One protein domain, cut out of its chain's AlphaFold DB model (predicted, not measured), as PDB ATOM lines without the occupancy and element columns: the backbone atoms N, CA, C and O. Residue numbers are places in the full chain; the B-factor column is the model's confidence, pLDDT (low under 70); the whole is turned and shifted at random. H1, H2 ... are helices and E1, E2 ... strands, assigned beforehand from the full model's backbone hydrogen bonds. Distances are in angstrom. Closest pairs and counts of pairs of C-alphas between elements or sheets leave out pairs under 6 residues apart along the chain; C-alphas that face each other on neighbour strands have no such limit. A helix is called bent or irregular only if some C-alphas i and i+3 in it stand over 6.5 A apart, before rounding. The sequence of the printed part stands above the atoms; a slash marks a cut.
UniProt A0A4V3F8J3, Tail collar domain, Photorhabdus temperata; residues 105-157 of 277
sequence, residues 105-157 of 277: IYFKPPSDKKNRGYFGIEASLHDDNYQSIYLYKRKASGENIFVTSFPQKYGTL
ATOM      1  N   ILE A 105     120.204  49.225 135.653       91.38
ATOM      2  CA  ILE A 105     119.458  47.985 135.827       91.38
ATOM      3  C   ILE A 105     118.350  47.953 134.778       91.38
ATOM      4  O   ILE A 105     117.553  48.886 134.655       91.38
ATOM      5  N   TYR A 106     118.300  46.865 134.008       90.56
ATOM      6  CA  TYR A 106     117.323  46.675 132.941       90.56
ATOM      7  C   TYR A 106     116.365  45.535 133.253       90.56
ATOM      8  O   TYR A 106     116.759  44.375 133.332       90.56
ATOM      9  N   PHE A 107     115.080  45.863 133.293       91.88
ATOM     10  CA  PHE A 107     113.988  44.908 133.380       91.88
ATOM     11  C   PHE A 107     113.505  44.610 131.964       91.88
ATOM     12  O   PHE A 107     112.698  45.343 131.376       91.88
ATOM     13  N   LYS A 108     114.083  43.560 131.375       91.75
ATOM     14  CA  LYS A 108     113.757  43.116 130.019       91.75
ATOM     15  C   LYS A 108     112.586  42.126 130.039       91.75
ATOM     16  O   LYS A 108     112.484  41.322 130.962       91.75
ATOM     17  N   PRO A 109     111.709  42.163 129.026       88.75
ATOM     18  CA  PRO A 109     110.639  41.193 128.883       88.75
ATOM     19  C   PRO A 109     111.213  39.824 128.478       88.75
ATOM     20  O   PRO A 109     112.362  39.750 128.026       88.75
ATOM     21  N   PRO A 110     110.410  38.751 128.569       84.19
ATOM     22  CA  PRO A 110     110.775  37.437 128.050       84.19
ATOM     23  C   PRO A 110     111.192  37.476 126.571       84.19
ATOM     24  O   PRO A 110     110.815  38.382 125.819       84.19
ATOM     25  N   SER A 111     111.967  36.479 126.142       87.19
ATOM     26  CA  SER A 111     112.569  36.422 124.801       87.19
ATOM     27  C   SER A 111     111.537  36.490 123.665       87.19
ATOM     28  O   SER A 111     111.781  37.164 122.660       87.19
ATOM     29  N   ASP A 112     110.357  35.891 123.843       90.31
ATOM     30  CA  ASP A 112     109.231  35.926 122.900       90.31
ATOM     31  C   ASP A 112     108.540  37.303 122.826       90.31
ATOM     32  O   ASP A 112     107.784  37.587 121.896       90.31
ATOM     33  N   LYS A 113     108.820  38.192 123.786       90.94
ATOM     34  CA  LYS A 113     108.278  39.554 123.880       90.94
ATOM     35  C   LYS A 113     109.345  40.645 123.744       90.94
ATOM     36  O   LYS A 113     109.057  41.805 124.052       90.94
ATOM     37  N   LYS A 114     110.538  40.331 123.222       87.00
ATOM     38  CA  LYS A 114     111.670  41.276 123.079       87.00
ATOM     39  C   LYS A 114     111.312  42.606 122.394       87.00
ATOM     40  O   LYS A 114     111.860  43.650 122.738       87.00
ATOM     41  N   ASN A 115     110.331  42.593 121.488       92.06
ATOM     42  CA  ASN A 115     109.882  43.774 120.742       92.06
ATOM     43  C   ASN A 115     109.140  44.810 121.610       92.06
ATOM     44  O   ASN A 115     108.957  45.948 121.186       92.06
ATOM     45  N   ARG A 116     108.745  44.462 122.844       89.62
ATOM     46  CA  ARG A 116     108.081  45.383 123.783       89.62
ATOM     47  C   ARG A 116     109.048  46.378 124.443       89.62
ATOM     48  O   ARG A 116     108.615  47.263 125.186       89.62
ATOM     49  N   GLY A 117     110.352  46.261 124.174       92.94
ATOM     50  CA  GLY A 117     111.395  47.062 124.816       92.94
ATOM     51  C   GLY A 117     111.513  46.747 126.305       92.94
ATOM     52  O   GLY A 117     111.062  45.695 126.730       92.94
ATOM     53  N   TYR A 118     112.074  47.640 127.115       94.19
ATOM     54  CA  TYR A 118     112.374  47.362 128.529       94.19
ATOM     55  C   TYR A 118     112.069  48.559 129.433       94.19
ATOM     56  O   TYR A 118     111.798  49.654 128.931       94.19
ATOM     57  N   PHE A 119     112.060  48.325 130.744       95.50
ATOM     58  CA  PHE A 119     112.101  49.372 131.766       95.50
ATOM     59  C   PHE A 119     113.529  49.466 132.316       95.50
ATOM     60  O   PHE A 119     114.172  48.436 132.532       95.50
ATOM     61  N   GLY A 120     114.048  50.680 132.459       93.31
ATOM     62  CA  GLY A 120     115.412  50.950 132.887       93.31
ATOM     63  C   GLY A 120     115.449  51.893 134.079       93.31
ATOM     64  O   GLY A 120     114.681  52.853 134.139       93.31
ATOM     65  N   ILE A 121     116.365  51.601 134.997       93.50
ATOM     66  CA  ILE A 121     116.813  52.508 136.050       93.50
ATOM     67  C   ILE A 121     118.283  52.787 135.765       93.50
ATOM     68  O   ILE A 121     119.048  51.842 135.572       93.50
ATOM     69  N   GLU A 122     118.673  54.052 135.693       91.88
ATOM     70  CA  GLU A 122     120.031  54.468 135.340       91.88
ATOM     71  C   GLU A 122     120.435  55.671 136.181       91.88
ATOM     72  O   GLU A 122     119.630  56.577 136.372       91.88
ATOM     73  N   ALA A 123     121.668  55.700 136.674       90.56
ATOM     74  CA  ALA A 123     122.240  56.923 137.223       90.56
ATOM     75  C   ALA A 123     123.208  57.526 136.203       90.56
ATOM     76  O   ALA A 123     123.920  56.792 135.528       90.56
ATOM     77  N   SER A 124     123.251  58.848 136.096       88.81
ATOM     78  CA  SER A 124     124.371  59.565 135.490       88.81
ATOM     79  C   SER A 124     125.344  59.914 136.601       88.81
ATOM     80  O   SER A 124     124.991  60.662 137.508       88.81
ATOM     81  N   LEU A 125     126.544  59.351 136.532       87.62
ATOM     82  CA  LEU A 125     127.674  59.598 137.433       87.62
ATOM     83  C   LEU A 125     128.913  60.023 136.627       87.62
ATOM     84  O   LEU A 125     130.046  59.776 137.026       87.62
ATOM     85  N   HIS A 126     128.699  60.578 135.432       84.31
ATOM     86  CA  HIS A 126     129.774  60.948 134.518       84.31
ATOM     87  C   HIS A 126     130.572  62.163 135.008       84.31
ATOM     88  O   HIS A 126     131.776  62.235 134.772       84.31
ATOM     89  N   ASP A 127     129.912  63.110 135.672       81.56
ATOM     90  CA  ASP A 127     130.535  64.313 136.211       81.56
ATOM     91  C   ASP A 127     129.853  64.776 137.509       81.56
ATOM     92  O   ASP A 127     128.746  64.344 137.845       81.56
ATOM     93  N   ASP A 128     130.534  65.664 138.233       78.06
ATOM     94  CA  ASP A 128     130.091  66.188 139.532       78.06
ATOM     95  C   ASP A 128     128.947  67.208 139.435       78.06
ATOM     96  O   ASP A 128     128.351  67.560 140.451       78.06
ATOM     97  N   ASN A 129     128.644  67.710 138.235       69.62
ATOM     98  CA  ASN A 129     127.686  68.798 138.031       69.62
ATOM     99  C   ASN A 129     126.307  68.304 137.567       69.62
ATOM    100  O   ASN A 129     125.328  69.046 137.660       69.62
ATOM    101  N   TYR A 130     126.215  67.070 137.069       66.62
ATOM    102  CA  TYR A 130     125.017  66.506 136.449       66.62
ATOM    103  C   TYR A 130     124.716  65.089 136.946       66.62
ATOM    104  O   TYR A 130     124.273  64.217 136.181       66.62
ATOM    105  N   GLN A 131     124.893  64.860 138.251       76.38
ATOM    106  CA  GLN A 131     124.432  63.615 138.848       76.38
ATOM    107  C   GLN A 131     122.908  63.567 138.786       76.38
ATOM    108  O   GLN A 131     122.205  64.515 139.132       76.38
ATOM    109  N   SER A 132     122.366  62.483 138.249       82.50
ATOM    110  CA  SER A 132     120.919  62.351 138.081       82.50
ATOM    111  C   SER A 132     120.506  60.896 138.080       82.50
ATOM    112  O   SER A 132     121.273  60.027 137.678       82.50
ATOM    113  N   ILE A 133     119.282  60.632 138.527       88.94
ATOM    114  CA  ILE A 133     118.672  59.305 138.454       88.94
ATOM    115  C   ILE A 133     117.566  59.346 137.406       88.94
ATOM    116  O   ILE A 133     116.699  60.216 137.444       88.94
ATOM    117  N   TYR A 134     117.581  58.389 136.488       90.31
ATOM    118  CA  TYR A 134     116.600  58.216 135.429       90.31
ATOM    119  C   TYR A 134     115.809  56.931 135.645       90.31
ATOM    120  O   TYR A 134     116.376  55.854 135.827       90.31
ATOM    121  N   LEU A 135     114.488  57.041 135.539       93.94
ATOM    122  CA  LEU A 135     113.574  55.918 135.386       93.94
ATOM    123  C   LEU A 135     112.915  56.062 134.023       93.94
ATOM    124  O   LEU A 135     112.329  57.102 133.721       93.94
ATOM    125  N   TYR A 136     113.010  55.041 133.179       94.56
ATOM    126  CA  TYR A 136     112.503  55.156 131.819       94.56
ATOM    127  C   TYR A 136     111.926  53.866 131.256       94.56
ATOM    128  O   TYR A 136     112.390  52.758 131.519       94.56
ATOM    129  N   LYS A 137     110.922  54.020 130.392       96.31
ATOM    130  CA  LYS A 137     110.454  52.963 129.495       96.31
ATOM    131  C   LYS A 137     111.057  53.210 128.123       96.31
ATOM    132  O   LYS A 137     110.806  54.253 127.532       96.31
ATOM    133  N   ARG A 138     111.772  52.228 127.575       96.00
ATOM    134  CA  ARG A 138     112.360  52.301 126.228       96.00
ATOM    135  C   ARG A 138     111.690  51.314 125.275       96.00
ATOM    136  O   ARG A 138     111.314  50.216 125.696       96.00
ATOM    137  N   LYS A 139     111.515  51.688 124.006       94.88
ATOM    138  CA  LYS A 139     111.110  50.793 122.907       94.88
ATOM    139  C   LYS A 139     112.249  49.826 122.579       94.88
ATOM    140  O   LYS A 139     113.412  50.107 122.860       94.88
ATOM    141  N   ALA A 140     111.930  48.705 121.930       91.44
ATOM    142  CA  ALA A 140     112.954  47.791 121.416       91.44
ATOM    143  C   ALA A 140     113.844  48.442 120.342       91.44
ATOM    144  O   ALA A 140     115.006  48.078 120.216       91.44
ATOM    145  N   SER A 141     113.321  49.446 119.630       92.06
ATOM    146  CA  SER A 141     114.057  50.267 118.660       92.06
ATOM    147  C   SER A 141     115.063  51.236 119.290       92.06
ATOM    148  O   SER A 141     115.805  51.886 118.565       92.06
ATOM    149  N   GLY A 142     115.093  51.363 120.622       88.88
ATOM    150  CA  GLY A 142     116.030  52.245 121.318       88.88
ATOM    151  C   GLY A 142     115.523  53.670 121.553       88.88
ATOM    152  O   GLY A 142     116.281  54.491 122.058       88.88
ATOM    153  N   GLU A 143     114.260  53.977 121.280       94.19
ATOM    154  CA  GLU A 143     113.661  55.273 121.630       94.19
ATOM    155  C   GLU A 143     113.018  55.232 123.026       94.19
ATOM    156  O   GLU A 143     112.379  54.238 123.384       94.19
ATOM    157  N   ASN A 144     113.160  56.294 123.820       91.31
ATOM    158  CA  ASN A 144     112.464  56.406 125.104       91.31
ATOM    159  C   ASN A 144     110.983  56.748 124.879       91.31
ATOM    160  O   ASN A 144     110.649  57.613 124.080       91.31
ATOM    161  N   ILE A 145     110.097  56.051 125.585       92.19
ATOM    162  CA  ILE A 145     108.652  56.311 125.606       92.19
ATOM    163  C   ILE A 145     108.330  57.258 126.759       92.19
ATOM    164  O   ILE A 145     107.670  58.271 126.574       92.19
ATOM    165  N   PHE A 146     108.824  56.915 127.947       91.06
ATOM    166  CA  PHE A 146     108.649  57.691 129.167       91.06
ATOM    167  C   PHE A 146     110.003  57.837 129.833       91.06
ATOM    168  O   PHE A 146     110.751  56.860 129.897       91.06
ATOM    169  N   VAL A 147     110.298  59.031 130.331       89.81
ATOM    170  CA  VAL A 147     111.489  59.322 131.126       89.81
ATOM    171  C   VAL A 147     111.048  60.166 132.308       89.81
ATOM    172  O   VAL A 147     110.342  61.157 132.142       89.81
ATOM    173  N   THR A 148     111.460  59.770 133.499       87.88
ATOM    174  CA  THR A 148     111.432  60.597 134.701       87.88
ATOM    175  C   THR A 148     112.872  60.753 135.155       87.88
ATOM    176  O   THR A 148     113.570  59.751 135.305       87.88
ATOM    177  N   SER A 149     113.325  61.991 135.322       84.50
ATOM    178  CA  SER A 149     114.668  62.297 135.803       84.50
ATOM    179  C   SER A 149     114.608  63.053 137.125       84.50
ATOM    180  O   SER A 149     113.786  63.949 137.317       84.50
ATOM    181  N   PHE A 150     115.506  62.687 138.029       79.12
ATOM    182  CA  PHE A 150     115.735  63.350 139.303       79.12
ATOM    183  C   PHE A 150     117.125  63.988 139.237       79.12
ATOM    184  O   PHE A 150     118.116  63.272 139.395       79.12
ATOM    185  N   PRO A 151     117.232  65.289 138.911       72.62
ATOM    186  CA  PRO A 151     118.522  65.964 138.870       72.62
ATOM    187  C   PRO A 151     119.077  66.153 140.285       72.62
ATOM    188  O   PRO A 151     118.314  66.300 141.241       72.62
ATOM    189  N   GLN A 152     120.400  66.232 140.414       66.56
ATOM    190  CA  GLN A 152     121.059  66.739 141.611       66.56
ATOM    191  C   GLN A 152     120.696  68.217 141.767       66.56
ATOM    192  O   GLN A 152     121.263  69.104 141.132       66.56
ATOM    193  N   LYS A 153     119.688  68.482 142.593       63.06
ATOM    194  CA  LYS A 153     119.260  69.832 142.940       63.06
ATOM    195  C   LYS A 153     119.143  69.925 144.452       63.06
ATOM    196  O   LYS A 153     118.512  69.085 145.083       63.06
ATOM    197  N   TYR A 154     119.725  70.969 145.028       53.06
ATOM    198  CA  TYR A 154     119.470  71.326 146.418       53.06
ATOM    199  C   TYR A 154     118.047  71.906 146.514       53.06
ATOM    200  O   TYR A 154     117.773  72.963 145.946       53.06
ATOM    201  N   GLY A 155     117.126  71.193 147.170       57.97
ATOM    202  CA  GLY A 155     115.742  71.637 147.399       57.97
ATOM    203  C   GLY A 155     114.687  70.538 147.219       57.97
ATOM    204  O   GLY A 155     114.987  69.432 146.780       57.97
ATOM    205  N   THR A 156     113.437  70.850 147.567       56.38
ATOM    206  CA  THR A 156     112.285  69.948 147.402       56.38
ATOM    207  C   THR A 156     111.883  69.854 145.928       56.38
ATOM    208  O   THR A 156     111.841  70.864 145.223       56.38
ATOM    209  N   LEU A 157     111.566  68.648 145.453       64.88
ATOM    210  CA  LEU A 157     110.929  68.452 144.149       64.88
ATOM    211  C   LEU A 157     109.561  69.145 144.162       64.88
ATOM    212  O   LEU A 157     108.675  68.733 144.902       64.88
TER     213      LEU A 157
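This is residues 105 to 157 of the 277 residues of the protein "Tail collar domain" of Photorhabdus temperata (UniProt A0A4V3F8J3). A single narrow, twisted sheet makes the body: three long strands, E2, E3 and E4, run back and forth side by side, and the short strand E1 lines the free edge of E2. The small helix H1 sits beyond one end of the sheet, and no named helix covers either face. The printed part has 53 residues, with four named strands and one named helix in the order E1, H1, E2, E3, E4; the sheet's order is E1, E2, E3, E4, all antiparallel. The class is mostly strand. The whole is a loose rod spanning 43 by 21 by 15 A, with a radius of gyration of the C-alphas of 13.5 A.

The inner strands are E2, residues 118 to 124, and E3, residues 132 to 138, an antiparallel hairpin with 162 degrees between their directions. The C-alphas of Ala 123 and Ile 133 face each other at 4.5 A; N 120 and O 136 are within hydrogen-bond range at 2.8 A, as are N 134 and O 122 at 2.7 A. The edge strand E4, residues 144 to 151, forms a second hairpin with E3, at 170 degrees; N 135 and O 148 are 2.9 A apart, N 148 and O 135 2.8 A. E2, E3 and E4 are a meander, each strand the antiparallel neighbour of the one before. The other edge strand, E1, residues 105 to 107, is antiparallel to E2 at 168 degrees, with N 107 and O 119 at 2.8 A. E1 is apart from E3 and E4. H1, residues 111 to 116, is not on the sheet; it is apart from E4 and only just apart from E3, their closest C-alphas 8.5 A from each other. H1 is irregular, with C-alphas 112 and 115 8.2 A apart; 0 of its 2 O i to N i+4 pairs are within hydrogen-bond range, against 2 of 3 O i to N i+3 pairs.

E2 is 18.5 A from first to last C-alpha, E3 17.7 A and E4 17.8 A. E1 begins at C-alpha 105, (119.458, 47.985, 135.827). H1 begins at C-alpha 111, (112.569, 36.422, 124.801), and is 10.1 A long. E4 ends at C-alpha 151, (118.522, 65.964, 138.870).

The two C-alphas farthest apart are those of Asp 112 and Gly 155, 43.8 A. The printed part has no cut. The link from E2 to E3 is short, with 7 residues; the other links are tight. The mean pLDDT of the printed part is 85.2, and residues 129 to 130 and 152 to 157 are under 70.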